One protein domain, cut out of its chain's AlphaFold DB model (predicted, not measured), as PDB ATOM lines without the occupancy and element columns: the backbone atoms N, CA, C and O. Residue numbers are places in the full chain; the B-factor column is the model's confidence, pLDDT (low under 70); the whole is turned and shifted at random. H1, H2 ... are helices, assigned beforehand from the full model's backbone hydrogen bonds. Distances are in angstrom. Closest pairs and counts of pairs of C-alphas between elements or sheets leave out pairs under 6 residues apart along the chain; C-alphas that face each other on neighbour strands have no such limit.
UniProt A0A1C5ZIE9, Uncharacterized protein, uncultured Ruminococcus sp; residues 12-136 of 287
ATOM      1  N   LEU A  12     113.806 142.757 235.190       68.62
ATOM      2  CA  LEU A  12     112.511 142.534 234.545       68.62
ATOM      3  C   LEU A  12     112.073 143.754 233.719       68.62
ATOM      4  O   LEU A  12     111.652 143.604 232.576       68.62
ATOM      5  N   ALA A  13     112.212 144.961 234.276       72.00
ATOM      6  CA  ALA A  13     111.885 146.204 233.581       72.00
ATOM      7  C   ALA A  13     112.753 146.403 232.327       72.00
ATOM      8  O   ALA A  13     112.226 146.768 231.282       72.00
ATOM      9  N   ALA A  14     114.054 146.098 232.407       71.88
ATOM     10  CA  ALA A  14     114.958 146.157 231.261       71.88
ATOM     11  C   ALA A  14     114.618 145.120 230.172       71.88
ATOM     12  O   ALA A  14     114.760 145.399 228.987       71.88
ATOM     13  N   LEU A  15     114.136 143.929 230.544       68.19
ATOM     14  CA  LEU A  15     113.686 142.930 229.568       68.19
ATOM     15  C   LEU A  15     112.405 143.373 228.847       68.19
ATOM     16  O   LEU A  15     112.321 143.246 227.626       68.19
ATOM     17  N   PHE A  16     111.435 143.945 229.567       73.19
ATOM     18  CA  PHE A  16     110.206 144.463 228.955       73.19
ATOM     19  C   PHE A  16     110.463 145.633 228.000       73.19
ATOM     20  O   PHE A  16     109.810 145.715 226.961       73.19
ATOM     21  N   THR A  17     111.422 146.517 228.297       73.44
ATOM     22  CA  THR A  17     111.767 147.621 227.388       73.44
ATOM     23  C   THR A  17     112.465 147.134 226.121       73.44
ATOM     24  O   THR A  17     112.156 147.635 225.043       73.44
ATOM     25  N   VAL A  18     113.353 146.139 226.216       74.81
ATOM     26  CA  VAL A  18     114.033 145.558 225.044       74.81
ATOM     27  C   VAL A  18     113.043 144.833 224.130       74.81
ATOM     28  O   VAL A  18     113.064 145.057 222.923       74.81
ATOM     29  N   ILE A  19     112.137 144.027 224.695       75.81
ATOM     30  CA  ILE A  19     111.099 143.319 223.928       75.81
ATOM     31  C   ILE A  19     110.094 144.310 223.317       75.81
ATOM     32  O   ILE A  19     109.704 144.174 222.162       75.81
ATOM     33  N   GLY A  20     109.692 145.346 224.062       72.44
ATOM     34  CA  GLY A  20     108.808 146.391 223.538       72.44
ATOM     35  C   GLY A  20     109.436 147.165 222.374       72.44
ATOM     36  O   GLY A  20     108.764 147.430 221.379       72.44
ATOM     37  N   ALA A  21     110.732 147.479 222.464       73.31
ATOM     38  CA  ALA A  21     111.467 148.147 221.395       73.31
ATOM     39  C   ALA A  21     111.627 147.262 220.147       73.31
ATOM     40  O   ALA A  21     111.472 147.768 219.040       73.31
ATOM     41  N   SER A  22     111.888 145.956 220.293       75.38
ATOM     42  CA  SER A  22     112.006 145.054 219.137       75.38
ATOM     43  C   SER A  22     110.680 144.899 218.389       75.38
ATOM     44  O   SER A  22     110.659 145.032 217.170       75.38
ATOM     45  N   VAL A  23     109.569 144.717 219.112       77.62
ATOM     46  CA  VAL A  23     108.224 144.613 218.515       77.62
ATOM     47  C   VAL A  23     107.825 145.915 217.811       77.62
ATOM     48  O   VAL A  23     107.255 145.884 216.723       77.62
ATOM     49  N   TYR A  24     108.147 147.072 218.396       79.81
ATOM     50  CA  TYR A  24     107.892 148.371 217.767       79.81
ATOM     51  C   TYR A  24     108.693 148.560 216.469       79.81
ATOM     52  O   TYR A  24     108.139 148.996 215.462       79.81
ATOM     53  N   MET A  25     109.979 148.191 216.475       81.62
ATOM     54  CA  MET A  25     110.846 148.282 215.294       81.62
ATOM     55  C   MET A  25     110.389 147.345 214.164       81.62
ATOM     56  O   MET A  25     110.432 147.738 212.998       81.62
ATOM     57  N   GLU A  26     109.928 146.131 214.485       85.19
ATOM     58  CA  GLU A  26     109.342 145.201 213.507       85.19
ATOM     59  C   GLU A  26     108.056 145.767 212.888       85.19
ATOM     60  O   GLU A  26     107.929 145.789 211.663       85.19
ATOM     61  N   ALA A  27     107.153 146.321 213.704       85.06
ATOM     62  CA  ALA A  27     105.924 146.951 213.221       85.06
ATOM     63  C   ALA A  27     106.195 148.174 212.321       85.06
ATOM     64  O   ALA A  27     105.509 148.380 211.318       85.06
ATOM     65  N   GLU A  28     107.210 148.986 212.634       88.56
ATOM     66  CA  GLU A  28     107.602 150.120 211.789       88.56
ATOM     67  C   GLU A  28     108.217 149.653 210.457       88.56
ATOM     68  O   GLU A  28     107.940 150.235 209.406       88.56
ATOM     69  N   ALA A  29     109.007 148.575 210.470       87.88
ATOM     70  CA  ALA A  29     109.567 147.981 209.258       87.88
ATOM     71  C   ALA A  29     108.483 147.376 208.350       87.88
ATOM     72  O   ALA A  29     108.544 147.546 207.131       87.88
ATOM     73  N   GLU A  30     107.479 146.703 208.915       89.75
ATOM     74  CA  GLU A  30     106.322 146.206 208.160       89.75
ATOM     75  C   GLU A  30     105.506 147.346 207.554       89.75
ATOM     76  O   GLU A  30     105.154 147.283 206.376       89.75
ATOM     77  N   LYS A  31     105.278 148.423 208.313       91.56
ATOM     78  CA  LYS A  31     104.587 149.611 207.804       91.56
ATOM     79  C   LYS A  31     105.328 150.236 206.620       91.56
ATOM     80  O   LYS A  31     104.708 150.518 205.601       91.56
ATOM     81  N   ARG A  32     106.654 150.389 206.706       90.50
ATOM     82  CA  ARG A  32     107.472 150.902 205.590       90.50
ATOM     83  C   ARG A  32     107.388 150.004 204.356       90.50
ATOM     84  O   ARG A  32     107.241 150.517 203.254       90.50
ATOM     85  N   LYS A  33     107.415 148.678 204.535       92.62
ATOM     86  CA  LYS A  33     107.222 147.721 203.431       92.62
ATOM     87  C   LYS A  33     105.838 147.851 202.794       92.62
ATOM     88  O   LYS A  33     105.733 147.780 201.575       92.62
ATOM     89  N   GLN A  34     104.788 148.052 203.593       91.12
ATOM     90  CA  GLN A  34     103.441 148.303 203.074       91.12
ATOM     91  C   GLN A  34     103.366 149.625 202.300       91.12
ATOM     92  O   GLN A  34     102.809 149.647 201.210       91.12
ATOM     93  N   GLU A  35     103.971 150.701 202.810       94.06
ATOM     94  CA  GLU A  35     104.037 152.002 202.128       94.06
ATOM     95  C   GLU A  35     104.861 151.947 200.827       94.06
ATOM     96  O   GLU A  35     104.548 152.632 199.855       94.06
ATOM     97  N   GLU A  36     105.932 151.151 200.780       93.19
ATOM     98  CA  GLU A  36     106.699 150.890 199.554       93.19
ATOM     99  C   GLU A  36     105.894 150.078 198.538       93.19
ATOM    100  O   GLU A  36     105.847 150.453 197.369       93.19
ATOM    101  N   LEU A  37     105.212 149.018 198.981       92.06
ATOM    102  CA  LEU A  37     104.350 148.212 198.118       92.06
ATOM    103  C   LEU A  37     103.191 149.043 197.557       92.06
ATOM    104  O   LEU A  37     102.872 148.931 196.377       92.06
ATOM    105  N   GLN A  38     102.587 149.897 198.384       92.56
ATOM    106  CA  GLN A  38     101.513 150.787 197.960       92.56
ATOM    107  C   GLN A  38     102.009 151.797 196.920       92.56
ATOM    108  O   GLN A  38     101.400 151.917 195.861       92.56
ATOM    109  N   ARG A  39     103.150 152.457 197.162       94.44
ATOM    110  CA  ARG A  39     103.758 153.365 196.172       94.44
ATOM    111  C   ARG A  39     104.079 152.659 194.859       94.44
ATOM    112  O   ARG A  39     103.860 153.221 193.793       94.44
ATOM    113  N   GLN A  40     104.568 151.425 194.928       93.56
ATOM    114  CA  GLN A  40     104.839 150.625 193.739       93.56
ATOM    115  C   GLN A  40     103.551 150.283 192.970       93.56
ATOM    116  O   GLN A  40     103.538 150.343 191.744       93.56
ATOM    117  N   GLN A  41     102.461 149.950 193.669       92.69
ATOM    118  CA  GLN A  41     101.158 149.722 193.035       92.69
ATOM    119  C   GLN A  41     100.606 150.990 192.373       92.69
ATOM    120  O   GLN A  41     100.092 150.905 191.261       92.69
ATOM    121  N   GLU A  42     100.747 152.150 193.018       95.38
ATOM    122  CA  GLU A  42     100.361 153.450 192.456       95.38
ATOM    123  C   GLU A  42     101.176 153.775 191.189       95.38
ATOM    124  O   GLU A  42     100.602 154.180 190.181       95.38
ATOM    125  N   GLU A  43     102.488 153.506 191.187       95.81
ATOM    126  CA  GLU A  43     103.342 153.679 190.003       95.81
ATOM    127  C   GLU A  43     102.924 152.754 188.844       95.81
ATOM    128  O   GLU A  43     102.905 153.170 187.683       95.81
ATOM    129  N   TYR A  44     102.581 151.495 189.134       96.44
ATOM    130  CA  TYR A  44     102.076 150.569 188.116       96.44
ATOM    131  C   TYR A  44     100.724 151.004 187.556       96.44
ATOM    132  O   TYR A  44     100.517 150.907 186.347       96.44
ATOM    133  N   LEU A  45      99.832 151.525 188.400       96.31
ATOM    134  CA  LEU A  45      98.549 152.056 187.957       96.31
ATOM    135  C   LEU A  45      98.736 153.269 187.037       96.31
ATOM    136  O   LEU A  45      98.148 153.304 185.962       96.31
ATOM    137  N   GLU A  46      99.622 154.201 187.394       96.81
ATOM    138  CA  GLU A  46      99.926 155.367 186.557       96.81
ATOM    139  C   GLU A  46     100.503 154.958 185.189       96.81
ATOM    140  O   GLU A  46     100.129 155.509 184.152       96.81
ATOM    141  N   LYS A  47     101.415 153.974 185.156       97.31
ATOM    142  CA  LYS A  47     101.963 153.433 183.897       97.31
ATOM    143  C   LYS A  47     100.890 152.766 183.043       97.31
ATOM    144  O   LYS A  47     100.907 152.926 181.826       97.31
ATOM    145  N   TYR A  48      99.977 152.038 183.677       97.31
ATOM    146  CA  TYR A  48      98.863 151.385 183.006       97.31
ATOM    147  C   TYR A  48      97.919 152.407 182.360       97.31
ATOM    148  O   TYR A  48      97.692 152.342 181.158       97.31
ATOM    149  N   GLU A  49      97.479 153.424 183.106       96.88
ATOM    150  CA  GLU A  49      96.629 154.504 182.579       96.88
ATOM    151  C   GLU A  49      97.321 155.285 181.449       96.88
ATOM    152  O   GLU A  49      96.697 155.677 180.460       96.88
ATOM    153  N   LYS A  50      98.639 155.504 181.549       98.12
ATOM    154  CA  LYS A  50      99.428 156.100 180.459       98.12
ATOM    155  C   LYS A  50      99.435 155.229 179.208       98.12
ATOM    156  O   LYS A  50      99.390 155.777 178.110       98.12
ATOM    157  N   ALA A  51      99.480 153.908 179.359       98.19
ATOM    158  CA  ALA A  51      99.422 152.997 178.227       98.19
ATOM    159  C   ALA A  51      98.048 153.011 177.547       98.19
ATOM    160  O   ALA A  51      97.989 153.088 176.323       98.19
ATOM    161  N   GLU A  52      96.954 153.019 178.312       97.56
ATOM    162  CA  GLU A  52      95.595 153.137 177.760       97.56
ATOM    163  C   GLU A  52      95.429 154.446 176.979       97.56
ATOM    164  O   GLU A  52      94.988 154.447 175.831       97.56
ATOM    165  N   ASN A  53      95.891 155.562 177.550       98.06
ATOM    166  CA  ASN A  53      95.902 156.846 176.850       98.06
ATOM    167  C   ASN A  53      96.785 156.822 175.593       98.06
ATOM    168  O   ASN A  53      96.421 157.424 174.586       98.06
ATOM    169  N   ALA A  54      97.924 156.125 175.615       98.50
ATOM    170  CA  ALA A  54      98.777 155.976 174.439       98.50
ATOM    171  C   ALA A  54      98.073 155.191 173.316       98.50
ATOM    172  O   ALA A  54      98.166 155.601 172.161       98.50
ATOM    173  N   ILE A  55      97.297 154.146 173.641       98.19
ATOM    174  CA  ILE A  55      96.444 153.435 172.670       98.19
ATOM    175  C   ILE A  55      95.426 154.400 172.051       98.19
ATOM    176  O   ILE A  55      95.328 154.481 170.828       98.19
ATOM    177  N   LEU A  56      94.715 155.180 172.874       97.62
ATOM    178  CA  LEU A  56      93.727 156.163 172.404       97.62
ATOM    179  C   LEU A  56      94.352 157.254 171.519       97.62
ATOM    180  O   LEU A  56      93.731 157.730 170.570       97.62
ATOM    181  N   MET A  57      95.601 157.627 171.806       97.94
ATOM    182  CA  MET A  57      96.390 158.583 171.026       97.94
ATOM    183  C   MET A  57      97.104 157.949 169.821       97.94
ATOM    184  O   MET A  57      97.837 158.646 169.120       97.94
ATOM    185  N   GLN A  58      96.884 156.654 169.566       98.00
ATOM    186  CA  GLN A  58      97.511 155.866 168.499       98.00
ATOM    187  C   GLN A  58      99.047 155.786 168.588       98.00
ATOM    188  O   GLN A  58      99.723 155.462 167.611       98.00
ATOM    189  N   ASP A  59      99.617 156.043 169.766       98.38
ATOM    190  CA  ASP A  59     101.035 155.837 170.060       98.38
ATOM    191  C   ASP A  59     101.262 154.412 170.584       98.38
ATOM    192  O   ASP A  59     101.538 154.159 171.762       98.38
ATOM    193  N   TYR A  60     101.105 153.446 169.680       98.38
ATOM    194  CA  TYR A  60     101.125 152.032 170.048       98.38
ATOM    195  C   TYR A  60     102.508 151.534 170.481       98.38
ATOM    196  O   TYR A  60     102.596 150.567 171.232       98.38
ATOM    197  N   ASN A  61     103.592 152.190 170.050       98.19
ATOM    198  CA  ASN A  61     104.939 151.845 170.507       98.19
ATOM    199  C   ASN A  61     105.078 152.127 172.007       98.19
ATOM    200  O   ASN A  61     105.457 151.232 172.761       98.19
ATOM    201  N   THR A  62     104.694 153.334 172.437       98.31
ATOM    202  CA  THR A  62     104.697 153.715 173.854       98.31
ATOM    203  C   THR A  62     103.738 152.844 174.664       98.31
ATOM    204  O   THR A  62     104.092 152.397 175.755       98.31
ATOM    205  N   ALA A  63     102.544 152.547 174.136       98.50
ATOM    206  CA  ALA A  63     101.587 151.670 174.810       98.50
ATOM    207  C   ALA A  63     102.163 150.272 175.085       98.50
ATOM    208  O   ALA A  63     102.125 149.800 176.224       98.50
ATOM    209  N   VAL A  64     102.728 149.625 174.059       98.38
ATOM    210  CA  VAL A  64     103.328 148.288 174.175       98.38
ATOM    211  C   VAL A  64     104.502 148.306 175.153       98.38
ATOM    212  O   VAL A  64     104.550 147.458 176.040       98.38
ATOM    213  N   GLU A  65     105.401 149.291 175.062       98.19
ATOM    214  CA  GLU A  65     106.545 149.414 175.974       98.19
ATOM    215  C   GLU A  65     106.103 149.562 177.439       98.19
ATOM    216  O   GLU A  65     106.630 148.885 178.328       98.19
ATOM    217  N   LEU A  66     105.120 150.424 177.715       98.12
ATOM    218  CA  LEU A  66     104.604 150.623 179.068       98.12
ATOM    219  C   LEU A  66     103.963 149.346 179.622       98.12
ATOM    220  O   LEU A  66     104.240 148.971 180.763       98.12
ATOM    221  N   LEU A  67     103.148 148.659 178.817       97.75
ATOM    222  CA  LEU A  67     102.458 147.434 179.223       97.75
ATOM    223  C   LEU A  67     103.433 146.273 179.434       97.75
ATOM    224  O   LEU A  67     103.317 145.569 180.436       97.75
ATOM    225  N   GLU A  68     104.428 146.073 178.566       97.19
ATOM    226  CA  GLU A  68     105.423 144.998 178.718       97.19
ATOM    227  C   GLU A  68     106.207 145.116 180.030       97.19
ATOM    228  O   GLU A  68     106.459 144.101 180.680       97.19
ATOM    229  N   ASN A  69     106.472 146.343 180.485       95.38
ATOM    230  CA  ASN A  69     107.189 146.626 181.730       95.38
ATOM    231  C   ASN A  69     106.350 146.478 183.017       95.38
ATOM    232  O   ASN A  69     106.895 146.594 184.118       95.38
ATOM    233  N   LEU A  70     105.039 146.231 182.921       96.56
ATOM    234  CA  LEU A  70     104.182 145.968 184.084       96.56
ATOM    235  C   LEU A  70     104.274 144.506 184.568       96.56
ATOM    236  O   LEU A  70     104.617 143.616 183.786       96.56
ATOM    237  N   PRO A  71     103.929 144.197 185.831       94.69
ATOM    238  CA  PRO A  71     103.802 142.810 186.283       94.69
ATOM    239  C   PRO A  71     102.766 142.033 185.456       94.69
ATOM    240  O   PRO A  71     101.748 142.592 185.066       94.69
ATOM    241  N   GLU A  72     103.006 140.744 185.204       87.38
ATOM    242  CA  GLU A  72     102.151 139.892 184.354       87.38
ATOM    243  C   GLU A  72     100.691 139.851 184.836       87.38
ATOM    244  O   GLU A  72      99.779 140.149 184.076       87.38
ATOM    245  N   ASN A  73     100.481 139.631 186.137       86.25
ATOM    246  CA  ASN A  73      99.152 139.555 186.758       86.25
ATOM    247  C   ASN A  73      98.573 140.932 187.149       86.25
ATOM    248  O   ASN A  73      97.748 141.022 188.064       86.25
ATOM    249  N   PHE A  74      99.062 142.025 186.556       91.38
ATOM    250  CA  PHE A  74      98.574 143.364 186.874       91.38
ATOM    251  C   PHE A  74      97.287 143.669 186.102       91.38
ATOM    252  O   PHE A  74      97.325 143.926 184.900       91.38
ATOM    253  N   LYS A  75      96.155 143.679 186.818       89.56
ATOM    254  CA  LYS A  75      94.816 143.917 186.256       89.56
ATOM    255  C   LYS A  75      94.566 143.032 185.015       89.56
ATOM    256  O   LYS A  75      94.691 141.817 185.089       89.56
ATOM    257  N   ASP A  76      94.215 143.662 183.904       91.06
ATOM    258  CA  ASP A  76      93.882 143.155 182.579       91.06
ATOM    259  C   ASP A  76      94.985 143.449 181.543       91.06
ATOM    260  O   ASP A  76      94.744 143.389 180.334       91.06
ATOM    261  N   LYS A  77      96.213 143.734 182.010       92.94
ATOM    262  CA  LYS A  77      97.388 144.060 181.182       92.94
ATOM    263  C   LYS A  77      97.558 143.114 180.001       92.94
ATOM    264  O   LYS A  77      97.872 143.587 178.917       92.94
ATOM    265  N   GLU A  78      97.415 141.807 180.209       92.81
ATOM    266  CA  GLU A  78      97.620 140.811 179.155       92.81
ATOM    267  C   GLU A  78      96.733 141.095 177.935       92.81
ATOM    268  O   GLU A  78      97.245 141.240 176.827       92.81
ATOM    269  N   TYR A  79      95.434 141.311 178.149       93.12
ATOM    270  CA  TYR A  79      94.492 141.609 177.073       93.12
ATOM    271  C   TYR A  79      94.778 142.963 176.423       93.12
ATOM    272  O   TYR A  79      94.853 143.057 175.196       93.12
ATOM    273  N   VAL A  80      95.008 144.006 177.226       95.44
ATOM    274  CA  VAL A  80      95.298 145.353 176.705       95.44
ATOM    275  C   VAL A  80      96.612 145.387 175.918       95.44
ATOM    276  O   VAL A  80      96.701 146.064 174.895       95.44
ATOM    277  N   LEU A  81      97.613 144.598 176.321       96.81
ATOM    278  CA  LEU A  81      98.872 144.440 175.594       96.81
ATOM    279  C   LEU A  81      98.666 143.765 174.238       96.81
ATOM    280  O   LEU A  81      99.210 144.240 173.240       96.81
ATOM    281  N   VAL A  82      97.894 142.677 174.182       96.38
ATOM    282  CA  VAL A  82      97.574 142.002 172.914       96.38
ATOM    283  C   VAL A  82      96.826 142.956 171.980       96.38
ATOM    284  O   VAL A  82      97.178 143.065 170.805       96.38
ATOM    285  N   TYR A  83      95.858 143.714 172.499       97.25
ATOM    286  CA  TYR A  83      95.132 144.703 171.704       97.25
ATOM    287  C   TYR A  83      96.045 145.824 171.186       97.25
ATOM    288  O   TYR A  83      96.023 146.128 169.995       97.25
ATOM    289  N   ALA A  84      96.941 146.363 172.020       98.19
ATOM    290  CA  ALA A  84      97.936 147.341 171.583       98.19
ATOM    291  C   ALA A  84      98.860 146.785 170.481       98.19
ATOM    292  O   ALA A  84      99.158 147.486 169.511       98.19
ATOM    293  N   LYS A  85      99.282 145.515 170.590       98.38
ATOM    294  CA  LYS A  85     100.072 144.820 169.555       98.38
ATOM    295  C   LYS A  85      99.291 144.657 168.254       98.38
ATOM    296  O   LYS A  85      99.861 144.871 167.185       98.38
ATOM    297  N   TYR A  86      98.002 144.333 168.332       98.38
ATOM    298  CA  TYR A  86      97.124 144.285 167.166       98.38
ATOM    299  C   TYR A  86      97.041 145.658 166.485       98.38
ATOM    300  O   TYR A  86      97.384 145.768 165.307       98.38
ATOM    301  N   CYS A  87      96.697 146.721 167.221       98.31
ATOM    302  CA  CYS A  87      96.611 148.077 166.674       98.31
ATOM    303  C   CYS A  87      97.934 148.535 166.046       98.31
ATOM    304  O   CYS A  87      97.940 149.097 164.950       98.31
ATOM    305  N   LYS A  88      99.064 148.229 166.698       98.50
ATOM    306  CA  LYS A  88     100.400 148.464 166.149       98.50
ATOM    307  C   LYS A  88     100.610 147.733 164.822       98.50
ATOM    308  O   LYS A  88     101.059 148.353 163.868       98.50
ATOM    309  N   SER A  89     100.271 146.445 164.747       98.38
ATOM    310  CA  SER A  89     100.447 145.647 163.525       98.38
ATOM    311  C   SER A  89      99.629 146.186 162.346       98.38
ATOM    312  O   SER A  89     100.116 146.211 161.217       98.38
ATOM    313  N   VAL A  90      98.420 146.695 162.614       97.88
ATOM    314  CA  VAL A  90      97.584 147.373 161.615       97.88
ATOM    315  C   VAL A  90      98.245 148.679 161.164       97.88
ATOM    316  O   VAL A  90      98.362 148.923 159.966       97.88
ATOM    317  N   ALA A  91      98.726 149.501 162.103       97.88
ATOM    318  CA  ALA A  91      99.373 150.780 161.802       97.88
ATOM    319  C   ALA A  91     100.699 150.631 161.035       97.88
ATOM    320  O   ALA A  91     100.996 151.439 160.155       97.88
ATOM    321  N   ASP A  92     101.470 149.587 161.337       98.06
ATOM    322  CA  ASP A  92     102.728 149.268 160.657       98.06
ATOM    323  C   ASP A  92     102.510 148.640 159.265       98.06
ATOM    324  O   ASP A  92     103.461 148.499 158.495       98.06
ATOM    325  N   GLY A  93     101.269 148.275 158.918       97.19
ATOM    326  CA  GLY A  93     100.949 147.626 157.646       97.19
ATOM    327  C   GLY A  93     101.451 146.183 157.561       97.19
ATOM    328  O   GLY A  93     101.815 145.720 156.478       97.19
ATOM    329  N   GLU A  94     101.490 145.472 158.690       97.69
ATOM    330  CA  GLU A  94     101.804 144.042 158.725       97.69
ATOM    331  C   GLU A  94     100.791 143.228 157.909       97.69
ATOM    332  O   GLU A  94      99.678 143.669 157.625       97.69
ATOM    333  N   THR A  95     101.156 142.001 157.536       97.25
ATOM    334  CA  THR A  95     100.260 141.138 156.743       97.25
ATOM    335  C   THR A  95      98.935 140.853 157.465       97.25
ATOM    336  O   THR A  95      98.937 140.597 158.669       97.25
ATOM    337  N   ILE A  96      97.824 140.785 156.719       96.75
ATOM    338  CA  ILE A  96      96.486 140.437 157.244       96.75
ATOM    339  C   ILE A  96      96.523 139.150 158.080       96.75
ATOM    340  O   ILE A  96      95.975 139.094 159.176       96.75
ATOM    341  N   HIS A  97      97.258 138.133 157.621       96.00
ATOM    342  CA  HIS A  97      97.427 136.886 158.368       96.00
ATOM    343  C   HIS A  97      98.128 137.083 159.725       96.00
ATOM    344  O   HIS A  97      97.779 136.439 160.713       96.00
ATOM    345  N   THR A  98      99.117 137.979 159.798       97.31
ATOM    346  CA  THR A  98      99.799 138.301 161.061       97.31
ATOM    347  C   THR A  98      98.869 139.043 162.011       97.31
ATOM    348  O   THR A  98      98.818 138.685 163.186       97.31
ATOM    349  N   GLN A  99      98.099 140.009 161.502       97.81
ATOM    350  CA  GLN A  99      97.083 140.728 162.274       97.81
ATOM    351  C   GLN A  99      96.045 139.747 162.838       97.81
ATOM    352  O   GLN A  99      95.839 139.704 164.049       97.81
ATOM    353  N   TYR A 100      95.487 138.875 161.990       97.44
ATOM    354  CA  TYR A 100      94.543 137.827 162.387       97.44
ATOM    355  C   TYR A 100      95.107 136.908 163.474       97.44
ATOM    356  O   TYR A 100      94.436 136.665 164.475       97.44
ATOM    357  N   ARG A 101      96.360 136.461 163.344       97.62
ATOM    358  CA  ARG A 101      96.992 135.586 164.341       97.62
ATOM    359  C   ARG A 101      97.124 136.246 165.717       97.62
ATOM    360  O   ARG A 101      96.944 135.561 166.714       97.62
ATOM    361  N   ILE A 102      97.419 137.547 165.785       97.50
ATOM    362  CA  ILE A 102      97.480 138.275 167.068       97.50
ATOM    363  C   ILE A 102      96.111 138.237 167.757       97.50
ATOM    364  O   ILE A 102      96.028 138.040 168.966       97.50
ATOM    365  N   THR A 103      95.025 138.354 166.988       95.88
ATOM    366  CA  THR A 103      93.668 138.357 167.553       95.88
ATOM    367  C   THR A 103      93.246 137.033 168.207       95.88
ATOM    368  O   THR A 103      92.270 137.019 168.951       95.88
ATOM    369  N   TRP A 104      93.983 135.933 168.002       94.62
ATOM    370  CA  TRP A 104      93.725 134.650 168.677       94.62
ATOM    371  C   TRP A 104      94.019 134.693 170.180       94.62
ATOM    372  O   TRP A 104      93.475 133.885 170.929       94.62
ATOM    373  N   GLU A 105      94.872 135.626 170.609       92.88
ATOM    374  CA  GLU A 105      95.225 135.856 172.014       92.88
ATOM    375  C   GLU A 105      94.269 136.854 172.698       92.88
ATOM    376  O   GLU A 105      94.368 137.084 173.903       92.88
ATOM    377  N   LEU A 106      93.331 137.455 171.952       91.69
ATOM    378  CA  LEU A 106      92.302 138.327 172.522       91.69
ATOM    379  C   LEU A 106      91.220 137.505 173.248       91.69
ATOM    380  O   LEU A 106      90.922 136.374 172.845       91.69
ATOM    381  N   PRO A 107      90.586 138.075 174.290       86.44
ATOM    382  CA  PRO A 107      89.553 137.381 175.053       86.44
ATOM    383  C   PRO A 107      88.355 137.035 174.159       86.44
ATOM    384  O   PRO A 107      87.914 137.852 173.343       86.44
ATOM    385  N   HIS A 108      87.824 135.819 174.304       76.94
ATOM    386  CA  HIS A 108      86.674 135.323 173.554       76.94
ATOM    387  C   HIS A 108      85.338 135.785 174.149       76.94
ATOM    388  O   HIS A 108      85.265 136.214 175.297       76.94
ATOM    389  N   GLU A 109      84.251 135.712 173.369       62.53
ATOM    390  CA  GLU A 109      82.910 135.987 173.904       62.53
ATOM    391  C   GLU A 109      82.571 134.947 174.983       62.53
ATOM    392  O   GLU A 109      82.316 133.781 174.683       62.53
ATOM    393  N   GLY A 110      82.621 135.369 176.247       59.50
ATOM    394  CA  GLY A 110      82.490 134.504 177.424       59.50
ATOM    395  C   GLY A 110      83.667 134.620 178.394       59.50
ATOM    396  O   GLY A 110      83.495 134.354 179.584       59.50
ATOM    397  N   ASP A 111      84.820 135.091 177.916       64.44
ATOM    398  CA  ASP A 111      85.929 135.495 178.770       64.44
ATOM    399  C   ASP A 111      85.564 136.834 179.415       64.44
ATOM    400  O   ASP A 111      85.094 137.760 178.757       64.44
ATOM    401  N   MET A 112      85.710 136.925 180.736       65.94
ATOM    402  CA  MET A 112      85.163 137.997 181.585       65.94
ATOM    403  C   MET A 112      85.832 139.374 181.397       65.94
ATOM    404  O   MET A 112      85.847 140.178 182.331       65.94
ATOM    405  N   TYR A 113      86.432 139.654 180.239       79.69
ATOM    406  CA  TYR A 113      87.020 140.954 179.974       79.69
ATOM    407  C   TYR A 113      85.922 142.005 179.782       79.69
ATOM    408  O   TYR A 113      85.223 142.022 178.774       79.69
ATOM    409  N   THR A 114      85.775 142.880 180.773       81.19
ATOM    410  CA  THR A 114      84.809 143.990 180.774       81.19
ATOM    411  C   THR A 114      85.509 145.348 180.861       81.19
ATOM    412  O   THR A 114      84.954 146.282 181.439       81.19
ATOM    413  N   GLY A 115      86.763 145.425 180.404       86.56
ATOM    414  CA  GLY A 115      87.529 146.671 180.375       86.56
ATOM    415  C   GLY A 115      87.137 147.570 179.201       86.56
ATOM    416  O   GLY A 115      86.325 147.191 178.356       86.56
ATOM    417  N   ASP A 116      87.743 148.755 179.144       90.44
ATOM    418  CA  ASP A 116      87.340 149.837 178.236       90.44
ATOM    419  C   ASP A 116      87.509 149.501 176.744       90.44
ATOM    420  O   ASP A 116      86.857 150.122 175.915       90.44
ATOM    421  N   PHE A 117      88.330 148.499 176.407       93.50
ATOM    422  CA  PHE A 117      88.590 148.068 175.027       93.50
ATOM    423  C   PHE A 117      87.830 146.798 174.613       93.50
ATOM    424  O   PHE A 117      88.152 146.191 173.589       93.50
ATOM    425  N   ALA A 118      86.882 146.311 175.422       91.81
ATOM    426  CA  ALA A 118      86.254 145.007 175.189       91.81
ATOM    427  C   ALA A 118      85.517 144.929 173.839       91.81
ATOM    428  O   ALA A 118      85.649 143.937 173.116       91.81
ATOM    429  N   GLU A 119      84.784 145.983 173.476       91.88
ATOM    430  CA  GLU A 119      84.055 146.041 172.206       91.88
ATOM    431  C   GLU A 119      85.011 146.182 171.018       91.88
ATOM    432  O   GLU A 119      84.863 145.497 170.006       91.88
ATOM    433  N   GLU A 120      86.054 146.997 171.143       94.31
ATOM    434  CA  GLU A 120      87.061 147.169 170.103       94.31
ATOM    435  C   GLU A 120      87.852 145.883 169.851       94.31
ATOM    436  O   GLU A 120      88.122 145.545 168.699       94.31
ATOM    437  N   MET A 121      88.179 145.118 170.897       94.56
ATOM    438  CA  MET A 121      88.815 143.803 170.767       94.56
ATOM    439  C   MET A 121      87.907 142.792 170.060       94.56
ATOM    440  O   MET A 121      88.386 141.966 169.277       94.56
ATOM    441  N   LYS A 122      86.594 142.842 170.313       92.62
ATOM    442  CA  LYS A 122      85.618 142.018 169.592       92.62
ATOM    443  C   LYS A 122      85.579 142.393 168.109       92.62
ATOM    444  O   LYS A 122      85.741 141.516 167.262       92.62
ATOM    445  N   ILE A 123      85.454 143.683 167.802       93.75
ATOM    446  CA  ILE A 123      85.459 144.193 166.423       93.75
ATOM    447  C   ILE A 123      86.774 143.839 165.716       93.75
ATOM    448  O   ILE A 123      86.754 143.432 164.554       93.75
ATOM    449  N   ALA A 124      87.913 143.944 166.404       95.62
ATOM    450  CA  ALA A 124      89.224 143.570 165.881       95.62
ATOM    451  C   ALA A 124      89.276 142.095 165.459       95.62
ATOM    452  O   ALA A 124      89.712 141.799 164.349       95.62
ATOM    453  N   ARG A 125      88.778 141.177 166.302       93.94
ATOM    454  CA  ARG A 125      88.689 139.743 165.972       93.94
ATOM    455  C   ARG A 125      87.825 139.494 164.741       93.94
ATOM    456  O   ARG A 125      88.267 138.816 163.817       93.94
ATOM    457  N   GLU A 126      86.613 140.042 164.723       93.69
ATOM    458  CA  GLU A 126      85.669 139.851 163.615       93.69
ATOM    459  C   GLU A 126      86.221 140.413 162.297       93.69
ATOM    460  O   GLU A 126      86.163 139.753 161.258       93.69
ATOM    461  N   THR A 127      86.811 141.608 162.348       95.31
ATOM    462  CA  THR A 127      87.384 142.280 161.176       95.31
ATOM    463  C   THR A 127      88.585 141.510 160.642       95.31
ATOM    464  O   THR A 127      88.601 141.153 159.465       95.31
ATOM    465  N   ALA A 128      89.550 141.171 161.501       96.38
ATOM    466  CA  ALA A 128      90.750 140.456 161.082       96.38
ATOM    467  C   ALA A 128      90.431 139.048 160.548       96.38
ATOM    468  O   ALA A 128      91.052 138.603 159.583       96.38
ATOM    469  N   ALA A 129      89.441 138.356 161.129       94.94
ATOM    470  CA  ALA A 129      88.966 137.071 160.617       94.94
ATOM    471  C   ALA A 129      88.367 137.213 159.211       94.94
ATOM    472  O   ALA A 129      88.785 136.512 158.288       94.94
ATOM    473  N   LYS A 130      87.448 138.168 159.025       94.69
ATOM    474  CA  LYS A 130      86.804 138.428 157.733       94.69
ATOM    475  C   LYS A 130      87.816 138.814 156.652       94.69
ATOM    476  O   LYS A 130      87.723 138.336 155.522       94.69
ATOM    477  N   GLU A 131      88.781 139.666 156.986       95.06
ATOM    478  CA  GLU A 131      89.831 140.082 156.057       95.06
ATOM    479  C   GLU A 131      90.775 138.927 155.706       95.06
ATOM    480  O   GLU A 131      91.115 138.760 154.533       95.06
ATOM    481  N   ASN A 132      91.159 138.087 156.675       95.88
ATOM    482  CA  ASN A 132      91.989 136.910 156.406       95.88
ATOM    483  C   ASN A 132      91.270 135.911 155.491       95.88
ATOM    484  O   ASN A 132      91.863 135.436 154.526       95.88
ATOM    485  N   GLU A 133      89.987 135.637 155.731       91.38
ATOM    486  CA  GLU A 133      89.193 134.781 154.844       91.38
ATOM    487  C   GLU A 133      89.088 135.347 153.421       91.38
ATOM    488  O   GLU A 133      89.185 134.600 152.444       91.38
ATOM    489  N   ALA A 134      88.885 136.661 153.284       90.94
ATOM    490  CA  ALA A 134      88.830 137.317 151.982       90.94
ATOM    491  C   ALA A 134      90.178 137.227 151.245       90.94
ATOM    492  O   ALA A 134      90.212 136.943 150.046       90.94
ATOM    493  N   GLU A 135      91.292 137.404 151.958       93.31
ATOM    494  CA  GLU A 135      92.634 137.278 151.391       93.31
ATOM    495  C   GLU A 135      92.948 135.834 150.977       93.31
ATOM    496  O   GLU A 135      93.470 135.597 149.887       93.31
ATOM    497  N   GLU A 136      92.564 134.844 151.786       90.44
ATOM    498  CA  GLU A 136      92.690 133.426 151.435       90.44
ATOM    499  C   GLU A 136      91.874 133.074 150.185       90.44
ATOM    500  O   GLU A 136      92.383 132.389 149.287       90.44
TER     501      GLU A 136
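AT A GLANCE: This is residues 12 to 136 of the 287 residues of an uncharacterized protein of uncultured Ruminococcus sp (UniProt A0A1C5ZIE9). One long helix, H1, sticks out as an arm with residues 12 to 40; its other end joins a compact body where H2, H3, H4 and H5 fold back and forth. The printed part has 125 residues with five named helices, H1 to H5 in order, all helix. It is extended, with a radius of gyration of the C-alphas of 22.8 A, spanning 86 by 29 by 20 A.

IN THESE COORDINATES: Find C-alpha 12 at (112.511, 142.534, 234.545); H1 runs 66.3 A to residue 56. Next come H2, residues 60 to 68, H3, residues 77 to 91, 20.6 A, and H4, residues 96 to 105. H5, residues 118 to 136, runs 27.2 A to (92.690, 133.426, 151.435).

HOW THE PARTS SIT: H3, H4 and H5 form an up and down bundle, each running against the one before. C-alphas 86 and 102 are the closest of H3 and H4, which touch, 6.0 A; 100 and 128 of H4 and H5, which touch, 4.8 A. H1 touches H2 with residues 47 to 55 alone, closest C-alphas 51 and 63, 4.3 A. Every O i to N i+4 pair is within hydrogen-bond range in H1, H2, H3 and H5; in H4, 4 of 6.

THE WHOLE: C-alphas 12 and 134, the farthest apart, are 86.1 A apart. The printed part has no cut; the H4 to H5 link is long. pLDDT is under 70 at 12, 15 and 109 to 112.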